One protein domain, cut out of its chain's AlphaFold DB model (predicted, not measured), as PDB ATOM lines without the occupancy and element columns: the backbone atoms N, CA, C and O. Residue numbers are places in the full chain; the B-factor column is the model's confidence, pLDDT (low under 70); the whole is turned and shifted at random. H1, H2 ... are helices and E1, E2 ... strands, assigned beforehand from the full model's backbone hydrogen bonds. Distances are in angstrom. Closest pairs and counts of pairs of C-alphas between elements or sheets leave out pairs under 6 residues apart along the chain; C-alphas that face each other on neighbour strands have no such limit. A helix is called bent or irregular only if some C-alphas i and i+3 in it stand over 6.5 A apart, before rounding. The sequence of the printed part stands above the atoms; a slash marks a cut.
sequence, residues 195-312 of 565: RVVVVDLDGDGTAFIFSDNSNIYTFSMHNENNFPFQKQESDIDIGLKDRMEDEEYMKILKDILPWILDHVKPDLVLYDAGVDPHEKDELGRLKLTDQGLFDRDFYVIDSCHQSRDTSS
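What this domain is: This is residues 195 to 312 of the 565 residues of the protein "Uncharacterized protein SYNPCC7002_A1628" of Mytilus coruscus (UniProt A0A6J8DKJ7). You will see a sheet of four parallel strands sandwiched between helices: the long helices H2 and H3 run side by side over one face, and the short helix H1 lies over the other. Two long loops, residues 224 to 235 and 273 to 289, follow the ends of E2 and E4. The printed part has 118 residues with three named helices and four named strands, in the order E1 H1 E2 E3 H2 E4 H3; the sheet runs E3 E2 E1 E4, and the class is mixed, helices and strands. The whole is compact, with a radius of gyration of the C-alphas of 13.8 A and spans of 42 by 31 by 18 A.

How they stand to each other: Start at E1, residues 196 to 200, an inner strand. H1, residues 205 to 210, is on the sheet and runs along the strands, over E2, residues 216 to 223, at a height over the sheet of 8.5 A; the closest C-alphas of H1 and E2 are those of Ala 207 and Thr 218, 5.8 A apart. E1, H1, E2 is a strand-helix-strand unit, two parallel neighbours with a helix between, and its crossover is right-handed. Between E2 and E1 look for N 219 and O 198, 2.9 A apart. The edge strand E3, residues 236 to 240, has N 238 3.0 A from O 220 of E2. H2, residues 246 to 264, lies over E2 and E1 at a height over the sheet of 8.8 A, on the opposite face from H1. The other edge strand, E4, residues 268 to 272, has N 270 2.9 A from O 197 of E1. E3, H2, E4 is a split unit, with E2 and E1 between its strands, and its crossover is right-handed. H3, residues 290 to 311, touches H2 at a shallow tilt of 20 degrees, the same way, with C-alphas 246 and 292 closest at 4.9 A. H1 is apart from H2 and H3. O i to N i+4 pairs within hydrogen-bond range number 0 of 2 in H1, where 2 of 3 O i to N i+3 pairs are within range, 13 of 15 in H2 and 17 of 18 in H3.

Where its parts are: Find C-alpha 196 at (53.882, -25.011, -1.823), where E1 begins; E1 is 12.6 A long, H1 9.9 A, E2 22.6 A, E3 12.8 A and E4 12.9 A. H2 spans 26.3 A and is irregular: C-alphas 255 and 258 are 7.0 A apart. H3 runs 32.4 A from C-alpha 290 to C-alpha 311 at (68.505, -20.793, 2.786).

The domain as a whole: The two C-alphas farthest apart, those of Glu 282 and Ser 312, are 43.5 A apart. The printed part has no cut. The links E2 to E3 and E4 to H3 are long, the others tight. The mean pLDDT of the printed part is 89.7, with residues 308 to 312 under 70.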
ATOM      1  N   ARG A 195      56.417 -28.670  -0.055       95.00
ATOM      2  CA  ARG A 195      55.719 -27.479   0.437       95.00
ATOM      3  C   ARG A 195      55.516 -26.458  -0.669       95.00
ATOM      4  O   ARG A 195      56.486 -25.991  -1.265       95.00
ATOM      5  N   VAL A 196      54.266 -26.074  -0.888       97.38
ATOM      6  CA  VAL A 196      53.882 -25.011  -1.823       97.38
ATOM      7  C   VAL A 196      53.258 -23.868  -1.038       97.38
ATOM      8  O   VAL A 196      52.446 -24.108  -0.149       97.38
ATOM      9  N   VAL A 197      53.617 -22.631  -1.370       97.81
ATOM     10  CA  VAL A 197      52.854 -21.450  -0.941       97.81
ATOM     11  C   VAL A 197      52.096 -20.917  -2.148       97.81
ATOM     12  O   VAL A 197      52.704 -20.644  -3.183       97.81
ATOM     13  N   VAL A 198      50.782 -20.758  -2.019       97.75
ATOM     14  CA  VAL A 198      49.968 -19.997  -2.970       97.75
ATOM     15  C   VAL A 198      49.845 -18.577  -2.429       97.75
ATOM     16  O   VAL A 198      49.274 -18.376  -1.359       97.75
ATOM     17  N   VAL A 199      50.422 -17.611  -3.143       97.38
ATOM     18  CA  VAL A 199      50.269 -16.178  -2.862       97.38
ATOM     19  C   VAL A 199      49.225 -15.638  -3.823       97.38
ATOM     20  O   VAL A 199      49.500 -15.522  -5.015       97.38
ATOM     21  N   ASP A 200      48.047 -15.323  -3.307       95.38
ATOM     22  CA  ASP A 200      46.913 -14.818  -4.069       95.38
ATOM     23  C   ASP A 200      46.661 -13.349  -3.712       95.38
ATOM     24  O   ASP A 200      46.298 -13.004  -2.588       95.38
ATOM     25  N   LEU A 201      46.926 -12.455  -4.661       92.69
ATOM     26  CA  LEU A 201      46.753 -11.011  -4.477       92.69
ATOM     27  C   LEU A 201      45.570 -10.472  -5.302       92.69
ATOM     28  O   LEU A 201      45.602  -9.313  -5.731       92.69
ATOM     29  N   ASP A 202      44.578 -11.338  -5.534       80.56
ATOM     30  CA  ASP A 202      43.335 -11.105  -6.284       80.56
ATOM     31  C   ASP A 202      42.111 -11.607  -5.472       80.56
ATOM     32  O   ASP A 202      41.129 -10.890  -5.288       80.56
ATOM     33  N   GLY A 203      42.192 -12.796  -4.854       77.94
ATOM     34  CA  GLY A 203      41.069 -13.425  -4.148       77.94
ATOM     35  C   GLY A 203      41.456 -14.583  -3.222       77.94
ATOM     36  O   GLY A 203      42.603 -14.713  -2.807       77.94
ATOM     37  N   ASP A 204      40.472 -15.390  -2.820       72.50
ATOM     38  CA  ASP A 204      40.575 -16.353  -1.706       72.50
ATOM     39  C   ASP A 204      40.131 -17.790  -2.054       72.50
ATOM     40  O   ASP A 204      40.206 -18.696  -1.223       72.50
ATOM     41  N   GLY A 205      39.669 -18.051  -3.278       71.88
ATOM     42  CA  GLY A 205      38.960 -19.304  -3.583       71.88
ATOM     43  C   GLY A 205      39.819 -20.576  -3.485       71.88
ATOM     44  O   GLY A 205      39.297 -21.659  -3.218       71.88
ATOM     45  N   THR A 206      41.145 -20.455  -3.605       85.50
ATOM     46  CA  THR A 206      42.077 -21.582  -3.437       85.50
ATOM     47  C   THR A 206      42.151 -22.069  -1.983       85.50
ATOM     48  O   THR A 206      42.440 -23.244  -1.745       85.50
ATOM     49  N   ALA A 207      41.849 -21.208  -1.006       88.12
ATOM     50  CA  ALA A 207      41.937 -21.523   0.419       88.12
ATOM     51  C   ALA A 207      41.039 -22.691   0.834       88.12
ATOM     52  O   ALA A 207      41.480 -23.591   1.551       88.12
ATOM     53  N   PHE A 208      39.802 -22.716   0.332       89.25
ATOM     54  CA  PHE A 208      38.833 -23.751   0.686       89.25
ATOM     55  C   PHE A 208      39.326 -25.159   0.329       89.25
ATOM     56  O   PHE A 208      39.125 -26.102   1.090       89.25
ATOM     57  N   ILE A 209      40.003 -25.307  -0.813       92.06
ATOM     58  CA  ILE A 209      40.488 -26.605  -1.302       92.06
ATOM     59  C   ILE A 209      41.535 -27.209  -0.352       92.06
ATOM     60  O   ILE A 209      41.606 -28.431  -0.210       92.06
ATOM     61  N   PHE A 210      42.341 -26.374   0.306       92.69
ATOM     62  CA  PHE A 210      43.499 -26.814   1.087       92.69
ATOM     63  C   PHE A 210      43.341 -26.670   2.601       92.69
ATOM     64  O   PHE A 210      44.311 -26.876   3.324       92.69
ATOM     65  N   SER A 211      42.128 -26.423   3.110       85.62
ATOM     66  CA  SER A 211      41.880 -26.195   4.546       85.62
ATOM     67  C   SER A 211      42.408 -27.302   5.474       85.62
ATOM     68  O   SER A 211      42.750 -27.038   6.627       85.62
ATOM     69  N   ASP A 212      42.484 -28.541   4.977       84.06
ATOM     70  CA  ASP A 212      42.978 -29.714   5.709       84.06
ATOM     71  C   ASP A 212      44.311 -30.271   5.150       84.06
ATOM     72  O   ASP A 212      44.734 -31.365   5.529       84.06
ATOM     73  N   ASN A 213      45.007 -29.536   4.273       89.19
ATOM     74  CA  ASN A 213      46.262 -29.962   3.647       89.19
ATOM     75  C   ASN A 213      47.462 -29.176   4.202       89.19
ATOM     76  O   ASN A 213      47.617 -27.991   3.946       89.19
ATOM     77  N   SER A 214      48.367 -29.840   4.926       90.50
ATOM     78  CA  SER A 214      49.541 -29.178   5.514       90.50
ATOM     79  C   SER A 214      50.715 -28.959   4.549       90.50
ATOM     80  O   SER A 214      51.705 -28.338   4.934       90.50
ATOM     81  N   ASN A 215      50.663 -29.513   3.334       94.56
ATOM     82  CA  ASN A 215      51.706 -29.350   2.319       94.56
ATOM     83  C   ASN A 215      51.514 -28.080   1.481       94.56
ATOM     84  O   ASN A 215      52.442 -27.668   0.786       94.56
ATOM     85  N   ILE A 216      50.328 -27.472   1.520       96.38
ATOM     86  CA  ILE A 216      49.987 -26.314   0.697       96.38
ATOM     87  C   ILE A 216      49.487 -25.212   1.621       96.38
ATOM     88  O   ILE A 216      48.495 -25.391   2.313       96.38
ATOM     89  N   TYR A 217      50.209 -24.098   1.639       96.31
ATOM     90  CA  TYR A 217      49.928 -22.945   2.484       96.31
ATOM     91  C   TYR A 217      49.334 -21.823   1.638       96.31
ATOM     92  O   TYR A 217      49.902 -21.489   0.593       96.31
ATOM     93  N   THR A 218      48.223 -21.230   2.063       96.38
ATOM     94  CA  THR A 218      47.547 -20.174   1.292       96.38
ATOM     95  C   THR A 218      47.666 -18.814   1.968       96.38
ATOM     96  O   THR A 218      47.412 -18.651   3.161       96.38
ATOM     97  N   PHE A 219      48.064 -17.813   1.190       96.19
ATOM     98  CA  PHE A 219      48.100 -16.420   1.610       96.19
ATOM     99  C   PHE A 219      47.276 -15.583   0.646       96.19
ATOM    100  O   PHE A 219      47.590 -15.556  -0.542       96.19
ATOM    101  N   SER A 220      46.270 -14.886   1.173       95.31
ATOM    102  CA  SER A 220      45.421 -13.986   0.403       95.31
ATOM    103  C   SER A 220      45.447 -12.555   0.944       95.31
ATOM    104  O   SER A 220      45.342 -12.324   2.153       95.31
ATOM    105  N   MET A 221      45.551 -11.585   0.033       95.00
ATOM    106  CA  MET A 221      45.182 -10.187   0.275       95.00
ATOM    107  C   MET A 221      44.160  -9.762  -0.773       95.00
ATOM    108  O   MET A 221      44.494  -9.633  -1.952       95.00
ATOM    109  N   HIS A 222      42.941  -9.475  -0.337       94.00
ATOM    110  CA  HIS A 222      41.824  -9.200  -1.233       94.00
ATOM    111  C   HIS A 222      40.945  -8.085  -0.677       94.00
ATOM    112  O   HIS A 222      41.017  -7.736   0.498       94.00
ATOM    113  N   ASN A 223      40.084  -7.497  -1.505       95.50
ATOM    114  CA  ASN A 223      39.104  -6.547  -0.988       95.50
ATOM    115  C   ASN A 223      37.972  -7.277  -0.242       95.50
ATOM    116  O   ASN A 223      37.297  -8.141  -0.812       95.50
ATOM    117  N   GLU A 224      37.739  -6.874   1.010       94.19
ATOM    118  CA  GLU A 224      36.760  -7.485   1.926       94.19
ATOM    119  C   GLU A 224      35.335  -7.462   1.354       94.19
ATOM    120  O   GLU A 224      34.575  -8.415   1.495       94.19
ATOM    121  N   ASN A 225      34.979  -6.390   0.646       92.69
ATOM    122  CA  ASN A 225      33.630  -6.173   0.127       92.69
ATOM    123  C   ASN A 225      33.466  -6.594  -1.342       92.69
ATOM    124  O   ASN A 225      32.399  -6.375  -1.925       92.69
ATOM    125  N   ASN A 226      34.513  -7.130  -1.978       90.56
ATOM    126  CA  ASN A 226      34.450  -7.603  -3.358       90.56
ATOM    127  C   ASN A 226      33.949  -9.050  -3.417       90.56
ATOM    128  O   ASN A 226      33.924  -9.753  -2.410       90.56
ATOM    129  N   PHE A 227      33.548  -9.514  -4.598       87.56
ATOM    130  CA  PHE A 227      33.217 -10.922  -4.803       87.56
ATOM    131  C   PHE A 227      34.425 -11.831  -4.466       87.56
ATOM    132  O   PHE A 227      35.554 -11.436  -4.747       87.56
ATOM    133  N   PRO A 228      34.216 -13.032  -3.887       87.44
ATOM    134  CA  PRO A 228      32.953 -13.544  -3.351       87.44
ATOM    135  C   PRO A 228      32.538 -12.810  -2.068       87.44
ATOM    136  O   PRO A 228      33.377 -12.419  -1.267       87.44
ATOM    137  N   PHE A 229      31.227 -12.631  -1.860       85.12
ATOM    138  CA  PHE A 229      30.703 -11.978  -0.646       85.12
ATOM    139  C   PHE A 229      30.815 -12.855   0.604       85.12
ATOM    140  O   PHE A 229      30.780 -12.354   1.722       85.12
ATOM    141  N   GLN A 230      30.918 -14.170   0.412       86.19
ATOM    142  CA  GLN A 230      31.277 -15.102   1.466       86.19
ATOM    143  C   GLN A 230      32.743 -15.482   1.280       86.19
ATOM    144  O   GLN A 230      33.062 -16.304   0.415       86.19
ATOM    145  N   LYS A 231      33.606 -14.871   2.092       86.81
ATOM    146  CA  LYS A 231      35.043 -15.117   2.058       86.81
ATOM    147  C   LYS A 231      35.398 -16.514   2.551       86.81
ATOM    148  O   LYS A 231      34.716 -17.076   3.413       86.81
ATOM    149  N   GLN A 232      36.442 -17.074   1.961       90.12
ATOM    150  CA  GLN A 232      37.082 -18.309   2.382       90.12
ATOM    151  C   GLN A 232      38.300 -17.963   3.236       90.12
ATOM    152  O   GLN A 232      39.036 -17.036   2.930       90.12
ATOM    153  N   GLU A 233      38.518 -18.709   4.316       88.88
ATOM    154  CA  GLU A 233      39.632 -18.442   5.229       88.88
ATOM    155  C   GLU A 233      40.916 -19.115   4.715       88.88
ATOM    156  O   GLU A 233      41.058 -20.338   4.802       88.88
ATOM    157  N   SER A 234      41.854 -18.318   4.193       90.19
ATOM    158  CA  SER A 234      43.242 -18.733   3.917       90.19
ATOM    159  C   SER A 234      44.040 -18.987   5.211       90.19
ATOM    160  O   SER A 234      43.613 -18.590   6.297       90.19
ATOM    161  N   ASP A 235      45.231 -19.603   5.130       91.38
ATOM    162  CA  ASP A 235      46.115 -19.707   6.310       91.38
ATOM    163  C   ASP A 235      46.530 -18.320   6.829       91.38
ATOM    164  O   ASP A 235      46.611 -18.102   8.044       91.38
ATOM    165  N   ILE A 236      46.776 -17.384   5.907       92.38
ATOM    166  CA  ILE A 236      46.801 -15.948   6.185       92.38
ATOM    167  C   ILE A 236      45.844 -15.265   5.226       92.38
ATOM    168  O   ILE A 236      46.047 -15.295   4.015       92.38
ATOM    169  N   ASP A 237      44.830 -14.629   5.789       92.81
ATOM    170  CA  ASP A 237      43.737 -14.037   5.037       92.81
ATOM    171  C   ASP A 237      43.543 -12.582   5.467       92.81
ATOM    172  O   ASP A 237      43.326 -12.302   6.650       92.81
ATOM    173  N   ILE A 238      43.725 -11.651   4.528       94.69
ATOM    174  CA  ILE A 238      43.734 -10.217   4.815       94.69
ATOM    175  C   ILE A 238      42.684  -9.492   3.973       94.69
ATOM    176  O   ILE A 238      42.908  -9.165   2.805       94.69
ATOM    177  N   GLY A 239      41.578  -9.160   4.633       95.25
ATOM    178  CA  GLY A 239      40.540  -8.277   4.121       95.25
ATOM    179  C   GLY A 239      40.991  -6.818   4.048       95.25
ATOM    180  O   GLY A 239      41.289  -6.175   5.059       95.25
ATOM    181  N   LEU A 240      41.026  -6.269   2.837       96.12
ATOM    182  CA  LEU A 240      41.402  -4.888   2.552       96.12
ATOM    183  C   LEU A 240      40.163  -4.013   2.358       96.12
ATOM    184  O   LEU A 240      39.181  -4.409   1.728       96.12
ATOM    185  N   LYS A 241      40.233  -2.779   2.862       96.81
ATOM    186  CA  LYS A 241      39.158  -1.792   2.714       96.81
ATOM    187  C   LYS A 241      38.996  -1.330   1.264       96.81
ATOM    188  O   LYS A 241      39.940  -1.333   0.471       96.81
ATOM    189  N   ASP A 242      37.798  -0.855   0.947       96.62
ATOM    190  CA  ASP A 242      37.507  -0.231  -0.341       96.62
ATOM    191  C   ASP A 242      38.449   0.931  -0.637       96.62
ATOM    192  O   ASP A 242      38.752   1.757   0.227       96.62
ATOM    193  N   ARG A 243      38.850   1.010  -1.905       96.81
ATOM    194  CA  ARG A 243      39.671   2.077  -2.476       96.81
ATOM    195  C   ARG A 243      41.039   2.224  -1.805       96.81
ATOM    196  O   ARG A 243      41.608   3.309  -1.861       96.81
ATOM    197  N   MET A 244      41.560   1.164  -1.177       97.94
ATOM    198  CA  MET A 244      42.932   1.160  -0.668       97.94
ATOM    199  C   MET A 244      43.918   1.460  -1.805       97.94
ATOM    200  O   MET A 244      43.793   0.916  -2.905       97.94
ATOM    201  N   GLU A 245      44.873   2.338  -1.514       97.75
ATOM    202  CA  GLU A 245      45.896   2.820  -2.442       97.75
ATOM    203  C   GLU A 245      47.257   2.154  -2.161       97.75
ATOM    204  O   GLU A 245      47.430   1.421  -1.181       97.75
ATOM    205  N   ASP A 246      48.233   2.434  -3.022       96.69
ATOM    206  CA  ASP A 246      49.523   1.739  -3.106       96.69
ATOM    207  C   ASP A 246      50.304   1.650  -1.782       96.69
ATOM    208  O   ASP A 246      50.813   0.585  -1.438       96.69
ATOM    209  N   GLU A 247      50.426   2.749  -1.030       97.31
ATOM    210  CA  GLU A 247      51.303   2.803   0.152       97.31
ATOM    211  C   GLU A 247      50.825   1.875   1.278       97.31
ATOM    212  O   GLU A 247      51.613   1.108   1.838       97.31
ATOM    213  N   GLU A 248      49.528   1.916   1.589       96.75
ATOM    214  CA  GLU A 248      48.924   1.081   2.631       96.75
ATOM    215  C   GLU A 248      48.913  -0.393   2.218       96.75
ATOM    216  O   GLU A 248      49.274  -1.254   3.023       96.75
ATOM    217  N   TYR A 249      48.596  -0.670   0.949       97.94
ATOM    218  CA  TYR A 249      48.642  -2.016   0.383       97.94
ATOM    219  C   TYR A 249      50.047  -2.621   0.500       97.94
ATOM    220  O   TYR A 249      50.235  -3.713   1.043       97.94
ATOM    221  N   MET A 250      51.062  -1.883   0.041       97.75
ATOM    222  CA  MET A 250      52.445  -2.353   0.049       97.75
ATOM    223  C   MET A 250      53.005  -2.499   1.460       97.75
ATOM    224  O   MET A 250      53.846  -3.369   1.676       97.75
ATOM    225  N   LYS A 251      52.566  -1.676   2.418       96.25
ATOM    226  CA  LYS A 251      52.960  -1.823   3.824       96.25
ATOM    227  C   LYS A 251      52.519  -3.179   4.378       96.25
ATOM    228  O   LYS A 251      53.352  -3.907   4.903       96.25
ATOM    229  N   ILE A 252      51.250  -3.542   4.187       95.94
ATOM    230  CA  ILE A 252      50.698  -4.824   4.651       95.94
ATOM    231  C   ILE A 252      51.440  -6.001   4.006       95.94
ATOM    232  O   ILE A 252      51.887  -6.908   4.706       95.94
ATOM    233  N   LEU A 253      51.638  -5.962   2.684       95.31
ATOM    234  CA  LEU A 253      52.353  -7.020   1.967       95.31
ATOM    235  C   LEU A 253      53.791  -7.202   2.482       95.31
ATOM    236  O   LEU A 253      54.245  -8.332   2.669       95.31
ATOM    237  N   LYS A 254      54.498  -6.092   2.739       94.19
ATOM    238  CA  LYS A 254      55.878  -6.083   3.253       94.19
ATOM    239  C   LYS A 254      55.996  -6.589   4.689       94.19
ATOM    240  O   LYS A 254      57.036  -7.139   5.040       94.19
ATOM    241  N   ASP A 255      54.953  -6.423   5.495       89.56
ATOM    242  CA  ASP A 255      54.927  -6.907   6.876       89.56
ATOM    243  C   ASP A 255      54.692  -8.431   6.946       89.56
ATOM    244  O   ASP A 255      55.152  -9.085   7.883       89.56
ATOM    245  N   ILE A 256      54.007  -9.011   5.951       92.25
ATOM    246  CA  ILE A 256      53.528 -10.402   5.994       92.25
ATOM    247  C   ILE A 256      54.379 -11.353   5.144       92.25
ATOM    248  O   ILE A 256      54.774 -12.421   5.620       92.25
ATOM    249  N   LEU A 257      54.671 -10.998   3.888       92.06
ATOM    250  CA  LEU A 257      55.286 -11.930   2.936       92.06
ATOM    251  C   LEU A 257      56.650 -12.477   3.396       92.06
ATOM    252  O   LEU A 257      56.845 -13.693   3.298       92.06
ATOM    253  N   PRO A 258      57.581 -11.664   3.942       90.25
ATOM    254  CA  PRO A 258      58.855 -12.185   4.437       90.25
ATOM    255  C   PRO A 258      58.673 -13.237   5.533       90.25
ATOM    256  O   PRO A 258      59.339 -14.271   5.516       90.25
ATOM    257  N   TRP A 259      57.717 -13.019   6.443       91.06
ATOM    258  CA  TRP A 259      57.414 -13.968   7.509       91.06
ATOM    259  C   TRP A 259      56.911 -15.304   6.953       91.06
ATOM    260  O   TRP A 259      57.365 -16.354   7.406       91.06
ATOM    261  N   ILE A 260      56.031 -15.283   5.943       91.12
ATOM    262  CA  ILE A 260      55.540 -16.506   5.287       91.12
ATOM    263  C   ILE A 260      56.709 -17.288   4.690       91.12
ATOM    264  O   ILE A 260      56.842 -18.487   4.941       91.12
ATOM    265  N   LEU A 261      57.565 -16.622   3.911       90.62
ATOM    266  CA  LEU A 261      58.682 -17.276   3.229       90.62
ATOM    267  C   LEU A 261      59.676 -17.883   4.233       90.62
ATOM    268  O   LEU A 261      60.097 -19.029   4.056       90.62
ATOM    269  N   ASP A 262      59.983 -17.169   5.318       86.50
ATOM    270  CA  ASP A 262      60.903 -17.629   6.362       86.50
ATOM    271  C   ASP A 262      60.321 -18.759   7.226       86.50
ATOM    272  O   ASP A 262      61.053 -19.662   7.651       86.50
ATOM    273  N   HIS A 263      59.013 -18.719   7.501       87.44
ATOM    274  CA  HIS A 263      58.341 -19.688   8.361       87.44
ATOM    275  C   HIS A 263      57.978 -20.972   7.609       87.44
ATOM    276  O   HIS A 263      58.307 -22.072   8.059       87.44
ATOM    277  N   VAL A 264      57.335 -20.840   6.446       89.94
ATOM    278  CA  VAL A 264      56.865 -21.980   5.648       89.94
ATOM    279  C   VAL A 264      58.024 -22.650   4.918       89.94
ATOM    280  O   VAL A 264      58.038 -23.878   4.819       89.94
ATOM    281  N   LYS A 265      59.019 -21.874   4.460       91.94
ATOM    282  CA  LYS A 265      60.154 -22.340   3.641       91.94
ATOM    283  C   LYS A 265      59.688 -23.205   2.458       91.94
ATOM    284  O   LYS A 265      60.026 -24.394   2.414       91.94
ATOM    285  N   PRO A 266      58.857 -22.649   1.557       95.38
ATOM    286  CA  PRO A 266      58.301 -23.405   0.440       95.38
ATOM    287  C   PRO A 266      59.381 -23.856  -0.545       95.38
ATOM    288  O   PRO A 266      60.376 -23.165  -0.750       95.38
ATOM    289  N   ASP A 267      59.132 -24.986  -1.203       94.00
ATOM    290  CA  ASP A 267      59.911 -25.432  -2.363       94.00
ATOM    291  C   ASP A 267      59.471 -24.695  -3.640       94.00
ATOM    292  O   ASP A 267      60.252 -24.532  -4.576       94.00
ATOM    293  N   LEU A 268      58.210 -24.249  -3.679       96.62
ATOM    294  CA  LEU A 268      57.608 -23.524  -4.792       96.62
ATOM    295  C   LEU A 268      56.612 -22.476  -4.284       96.62
ATOM    296  O   LEU A 268      55.785 -22.763  -3.418       96.62
ATOM    297  N   VAL A 269      56.654 -21.286  -4.880       98.00
ATOM    298  CA  VAL A 269      55.616 -20.264  -4.719       98.00
ATOM    299  C   VAL A 269      54.805 -20.186  -6.009       98.00
ATOM    300  O   VAL A 269      55.363 -19.929  -7.077       98.00
ATOM    301  N   LEU A 270      53.495 -20.408  -5.914       98.06
ATOM    302  CA  LEU A 270      52.542 -20.104  -6.976       98.06
ATOM    303  C   LEU A 270      51.976 -18.714  -6.703       98.06
ATOM    304  O   LEU A 270      51.229 -18.528  -5.746       98.06
ATOM    305  N   TYR A 271      52.385 -17.738  -7.508       97.62
ATOM    306  CA  TYR A 271      51.963 -16.351  -7.355       97.62
ATOM    307  C   TYR A 271      50.853 -16.009  -8.351       97.62
ATOM    308  O   TYR A 271      51.107 -15.976  -9.559       97.62
ATOM    309  N   ASP A 272      49.650 -15.735  -7.844       95.38
ATOM    310  CA  ASP A 272      48.551 -15.198  -8.638       95.38
ATOM    311  C   ASP A 272      48.635 -13.668  -8.708       95.38
ATOM    312  O   ASP A 272      48.374 -12.937  -7.748       95.38
ATOM    313  N   ALA A 273      49.064 -13.183  -9.872       89.56
ATOM    314  CA  ALA A 273      49.369 -11.780 -10.123       89.56
ATOM    315  C   ALA A 273      48.184 -11.022 -10.745       89.56
ATOM    316  O   ALA A 273      48.378 -10.212 -11.669       89.56
ATOM    317  N   GLY A 274      46.985 -11.244 -10.208       88.94
ATOM    318  CA  GLY A 274      45.738 -10.586 -10.589       88.94
ATOM    319  C   GLY A 274      45.847  -9.084 -10.835       88.94
ATOM    320  O   GLY A 274      46.670  -8.385 -10.228       88.94
ATOM    321  N   VAL A 275      45.054  -8.577 -11.777       89.94
ATOM    322  CA  VAL A 275      45.059  -7.154 -12.176       89.94
ATOM    323  C   VAL A 275      43.801  -6.409 -11.754       89.94
ATOM    324  O   VAL A 275      43.744  -5.193 -11.927       89.94
ATOM    325  N   ASP A 276      42.825  -7.115 -11.188       89.50
ATOM    326  CA  ASP A 276      41.600  -6.515 -10.681       89.50
ATOM    327  C   ASP A 276      41.804  -5.522  -9.510       89.50
ATOM    328  O   ASP A 276      40.966  -4.633  -9.366       89.50
ATOM    329  N   PRO A 277      42.939  -5.492  -8.761       94.12
ATOM    330  CA  PRO A 277      43.142  -4.452  -7.749       94.12
ATOM    331  C   PRO A 277      43.392  -3.053  -8.332       94.12
ATOM    332  O   PRO A 277      43.505  -2.077  -7.584       94.12
ATOM    333  N   HIS A 278      43.557  -2.948  -9.652       95.69
ATOM    334  CA  HIS A 278      43.868  -1.693 -10.320       95.69
ATOM    335  C   HIS A 278      42.710  -0.693 -10.245       95.69
ATOM    336  O   HIS A 278      41.556  -1.042 -10.463       95.69
ATOM    337  N   GLU A 279      43.024   0.595 -10.091       95.06
ATOM    338  CA  GLU A 279      42.035   1.678  -9.968       95.06
ATOM    339  C   GLU A 279      41.094   1.851 -11.176       95.06
ATOM    340  O   GLU A 279      40.079   2.540 -11.083       95.06
ATOM    341  N   LYS A 280      41.453   1.263 -12.323       91.38
ATOM    342  CA  LYS A 280      40.673   1.298 -13.574       91.38
ATOM    343  C   LYS A 280      39.945  -0.014 -13.873       91.38
ATOM    344  O   LYS A 280      39.382  -0.133 -14.960       91.38
ATOM    345  N   ASP A 281      40.008  -1.003 -12.985       89.88
ATOM    346  CA  ASP A 281      39.238  -2.228 -13.172       89.88
ATOM    347  C   ASP A 281      37.734  -1.963 -12.965       89.88
ATOM    348  O   ASP A 281      37.335  -1.140 -12.143       89.88
ATOM    349  N   GLU A 282      36.884  -2.619 -13.758       87.38
ATOM    350  CA  GLU A 282      35.426  -2.427 -13.695       87.38
ATOM    351  C   GLU A 282      34.758  -3.221 -12.558       87.38
ATOM    352  O   GLU A 282      33.608  -2.945 -12.209       87.38
ATOM    353  N   LEU A 283      35.431  -4.253 -12.043       88.19
ATOM    354  CA  LEU A 283      34.933  -5.164 -11.011       88.19
ATOM    355  C   LEU A 283      35.641  -4.940  -9.676       88.19
ATOM    356  O   LEU A 283      34.997  -4.998  -8.628       88.19
ATOM    357  N   GLY A 284      36.943  -4.672  -9.732       89.88
ATOM    358  CA  GLY A 284      37.785  -4.408  -8.581       89.88
ATOM    359  C   GLY A 284      37.304  -3.243  -7.722       89.88
ATOM    360  O   GLY A 284      36.706  -2.272  -8.188       89.88
ATOM    361  N   ARG A 285      37.589  -3.337  -6.423       95.00
ATOM    362  CA  ARG A 285      37.222  -2.313  -5.428       95.00
ATOM    363  C   ARG A 285      38.421  -1.620  -4.791       95.00
ATOM    364  O   ARG A 285      38.235  -0.763  -3.929       95.00
ATOM    365  N   LEU A 286      39.636  -1.986  -5.188       96.50
ATOM    366  CA  LEU A 286      40.873  -1.340  -4.753       96.50
ATOM    367  C   LEU A 286      41.241  -0.203  -5.714       96.50
ATOM    368  O   LEU A 286      40.556   0.043  -6.704       96.50
ATOM    369  N   LYS A 287      42.275   0.562  -5.366       97.31
ATOM    370  CA  LYS A 287      42.706   1.725  -6.139       97.31
ATOM    371  C   LYS A 287      44.220   1.707  -6.343       97.31
ATOM    372  O   LYS A 287      44.892   2.714  -6.130       97.31
ATOM    373  N   LEU A 288      44.755   0.545  -6.726       96.81
ATOM    374  CA  LEU A 288      46.177   0.434  -7.033       96.81
ATOM    375  C   LEU A 288      46.486   1.077  -8.380       96.81
ATOM    376  O   LEU A 288      45.746   0.896  -9.349       96.81
ATOM    377  N   THR A 289      47.588   1.813  -8.452       95.06
ATOM    378  CA  THR A 289      48.053   2.406  -9.709       95.06
ATOM    379  C   THR A 289      48.852   1.394 -10.534       95.06
ATOM    380  O   THR A 289      49.239   0.325 -10.048       95.06
ATOM    381  N   ASP A 290      49.179   1.748 -11.779       86.69
ATOM    382  CA  ASP A 290      50.142   1.000 -12.596       86.69
ATOM    383  C   ASP A 290      51.480   0.787 -11.853       86.69
ATOM    384  O   ASP A 290      52.079  -0.289 -11.932       86.69
ATOM    385  N   GLN A 291      51.938   1.800 -11.101       91.94
ATOM    386  CA  GLN A 291      53.159   1.719 -10.296       91.94
ATOM    387  C   GLN A 291      52.959   0.834  -9.062       91.94
ATOM    388  O   GLN A 291      53.846   0.047  -8.749       91.94
ATOM    389  N   GLY A 292      51.805   0.905  -8.398       93.31
ATOM    390  CA  GLY A 292      51.487   0.053  -7.251       93.31
ATOM    391  C   GLY A 292      51.467  -1.431  -7.601       93.31
ATOM    392  O   GLY A 292      52.083  -2.241  -6.910       93.31
ATOM    393  N   LEU A 293      50.831  -1.797  -8.718       89.06
ATOM    394  CA  LEU A 293      50.852  -3.176  -9.208       89.06
ATOM    395  C   LEU A 293      52.254  -3.635  -9.614       89.06
ATOM    396  O   LEU A 293      52.611  -4.789  -9.375       89.06
ATOM    397  N   PHE A 294      53.049  -2.747 -10.212       86.75
ATOM    398  CA  PHE A 294      54.446  -3.037 -10.506       86.75
ATOM    399  C   PHE A 294      55.252  -3.284  -9.224       86.75
ATOM    400  O   PHE A 294      55.937  -4.300  -9.126       86.75
ATOM    401  N   ASP A 295      55.153  -2.386  -8.242       91.12
ATOM    402  CA  ASP A 295      55.878  -2.479  -6.975       91.12
ATOM    403  C   ASP A 295      55.490  -3.749  -6.212       91.12
ATOM    404  O   ASP A 295      56.361  -4.411  -5.646       91.12
ATOM    405  N   ARG A 296      54.207  -4.130  -6.250       96.12
ATOM    406  CA  ARG A 296      53.693  -5.396  -5.717       96.12
ATOM    407  C   ARG A 296      54.354  -6.595  -6.385       96.12
ATOM    408  O   ARG A 296      54.983  -7.400  -5.703       96.12
ATOM    409  N   ASP A 297      54.216  -6.714  -7.705       90.94
ATOM    410  CA  ASP A 297      54.700  -7.879  -8.452       90.94
ATOM    411  C   ASP A 297      56.227  -8.005  -8.344       90.94
ATOM    412  O   ASP A 297      56.751  -9.098  -8.118       90.94
ATOM    413  N   PHE A 298      56.946  -6.881  -8.437       88.44
ATOM    414  CA  PHE A 298      58.392  -6.833  -8.249       88.44
ATOM    415  C   PHE A 298      58.790  -7.285  -6.843       88.44
ATOM    416  O   PHE A 298      59.675  -8.125  -6.703       88.44
ATOM    417  N   TYR A 299      58.129  -6.762  -5.805       93.88
ATOM    418  CA  TYR A 299      58.448  -7.098  -4.421       93.88
ATOM    419  C   TYR A 299      58.224  -8.582  -4.114       93.88
ATOM    420  O   TYR A 299      59.062  -9.193  -3.451       93.88
ATOM    421  N   VAL A 300      57.139  -9.180  -4.617       92.62
ATOM    422  CA  VAL A 300      56.869 -10.615  -4.431       92.62
ATOM    423  C   VAL A 300      57.969 -11.462  -5.072       92.62
ATOM    424  O   VAL A 300      58.533 -12.338  -4.415       92.62
ATOM    425  N   ILE A 301      58.308 -11.176  -6.332       88.25
ATOM    426  CA  ILE A 301      59.336 -11.914  -7.079       88.25
ATOM    427  C   ILE A 301      60.710 -11.768  -6.407       88.25
ATOM    428  O   ILE A 301      61.396 -12.767  -6.186       88.25
ATOM    429  N   ASP A 302      61.096 -10.543  -6.041       87.06
ATOM    430  CA  ASP A 302      62.364 -10.244  -5.366       87.06
ATOM    431  C   ASP A 302      62.456 -10.929  -3.991       87.06
ATOM    432  O   ASP A 302      63.471 -11.545  -3.671       87.06
ATOM    433  N   SER A 303      61.368 -10.932  -3.212       87.88
ATOM    434  CA  SER A 303      61.313 -11.619  -1.912       87.88
ATOM    435  C   SER A 303      61.492 -13.135  -2.051       87.88
ATOM    436  O   SER A 303      62.219 -13.746  -1.266       87.88
ATOM    437  N   CYS A 304      60.886 -13.750  -3.075       87.88
ATOM    438  CA  CYS A 304      61.071 -15.175  -3.370       87.88
ATOM    439  C   CYS A 304      62.508 -15.493  -3.812       87.88
ATOM    440  O   CYS A 304      63.039 -16.559  -3.501       87.88
ATOM    441  N   HIS A 305      63.156 -14.575  -4.532       79.25
ATOM    442  CA  HIS A 305      64.548 -14.742  -4.939       79.25
ATOM    443  C   HIS A 305      65.507 -14.638  -3.742       79.25
ATOM    444  O   HIS A 305      66.381 -15.485  -3.574       79.25
ATOM    445  N   GLN A 306      65.308 -13.656  -2.861       73.31
ATOM    446  CA  GLN A 306      66.164 -13.443  -1.690       73.31
ATOM    447  C   GLN A 306      66.060 -14.570  -0.653       73.31
ATOM    448  O   GLN A 306      67.070 -14.954  -0.061       73.31
ATOM    449  N   SER A 307      64.869 -15.142  -0.441       70.75
ATOM    450  CA  SER A 307      64.687 -16.267   0.491       70.75
ATOM    451  C   SER A 307      65.402 -17.549   0.026       70.75
ATOM    452  O   SER A 307      65.848 -18.373   0.836       70.75
ATOM    453  N   ARG A 308      65.606 -17.702  -1.288       60.22
ATOM    454  CA  ARG A 308      66.445 -18.766  -1.859       60.22
ATOM    455  C   ARG A 308      67.921 -18.588  -1.489       60.22
ATOM    456  O   ARG A 308      68.598 -19.569  -1.180       60.22
ATOM    457  N   ASP A 309      68.418 -17.355  -1.460       53.53
ATOM    458  CA  ASP A 309      69.821 -17.073  -1.139       53.53
ATOM    459  C   ASP A 309      70.127 -17.251   0.355       53.53
ATOM    460  O   ASP A 309      71.187 -17.772   0.713       53.53
ATOM    461  N   THR A 310      69.204 -16.893   1.251       45.72
ATOM    462  CA  THR A 310      69.399 -17.045   2.707       45.72
ATOM    463  C   THR A 310      69.369 -18.507   3.158       45.72
ATOM    464  O   THR A 310      70.144 -18.903   4.032       45.72
ATOM    465  N   SER A 311      68.546 -19.346   2.524       43.25
ATOM    466  CA  SER A 311      68.505 -20.793   2.786       43.25
ATOM    467  C   SER A 311      69.765 -21.535   2.310       43.25
ATOM    468  O   SER A 311      70.128 -22.563   2.889       43.25
ATOM    469  N   SER A 312      70.498 -20.983   1.335       39.84
ATOM    470  CA  SER A 312      71.750 -21.553   0.814       39.84
ATOM    471  C   SER A 312      72.962 -21.418   1.753       39.84
ATOM    472  O   SER A 312      73.957 -22.118   1.573       39.84
TER     473      SER A 312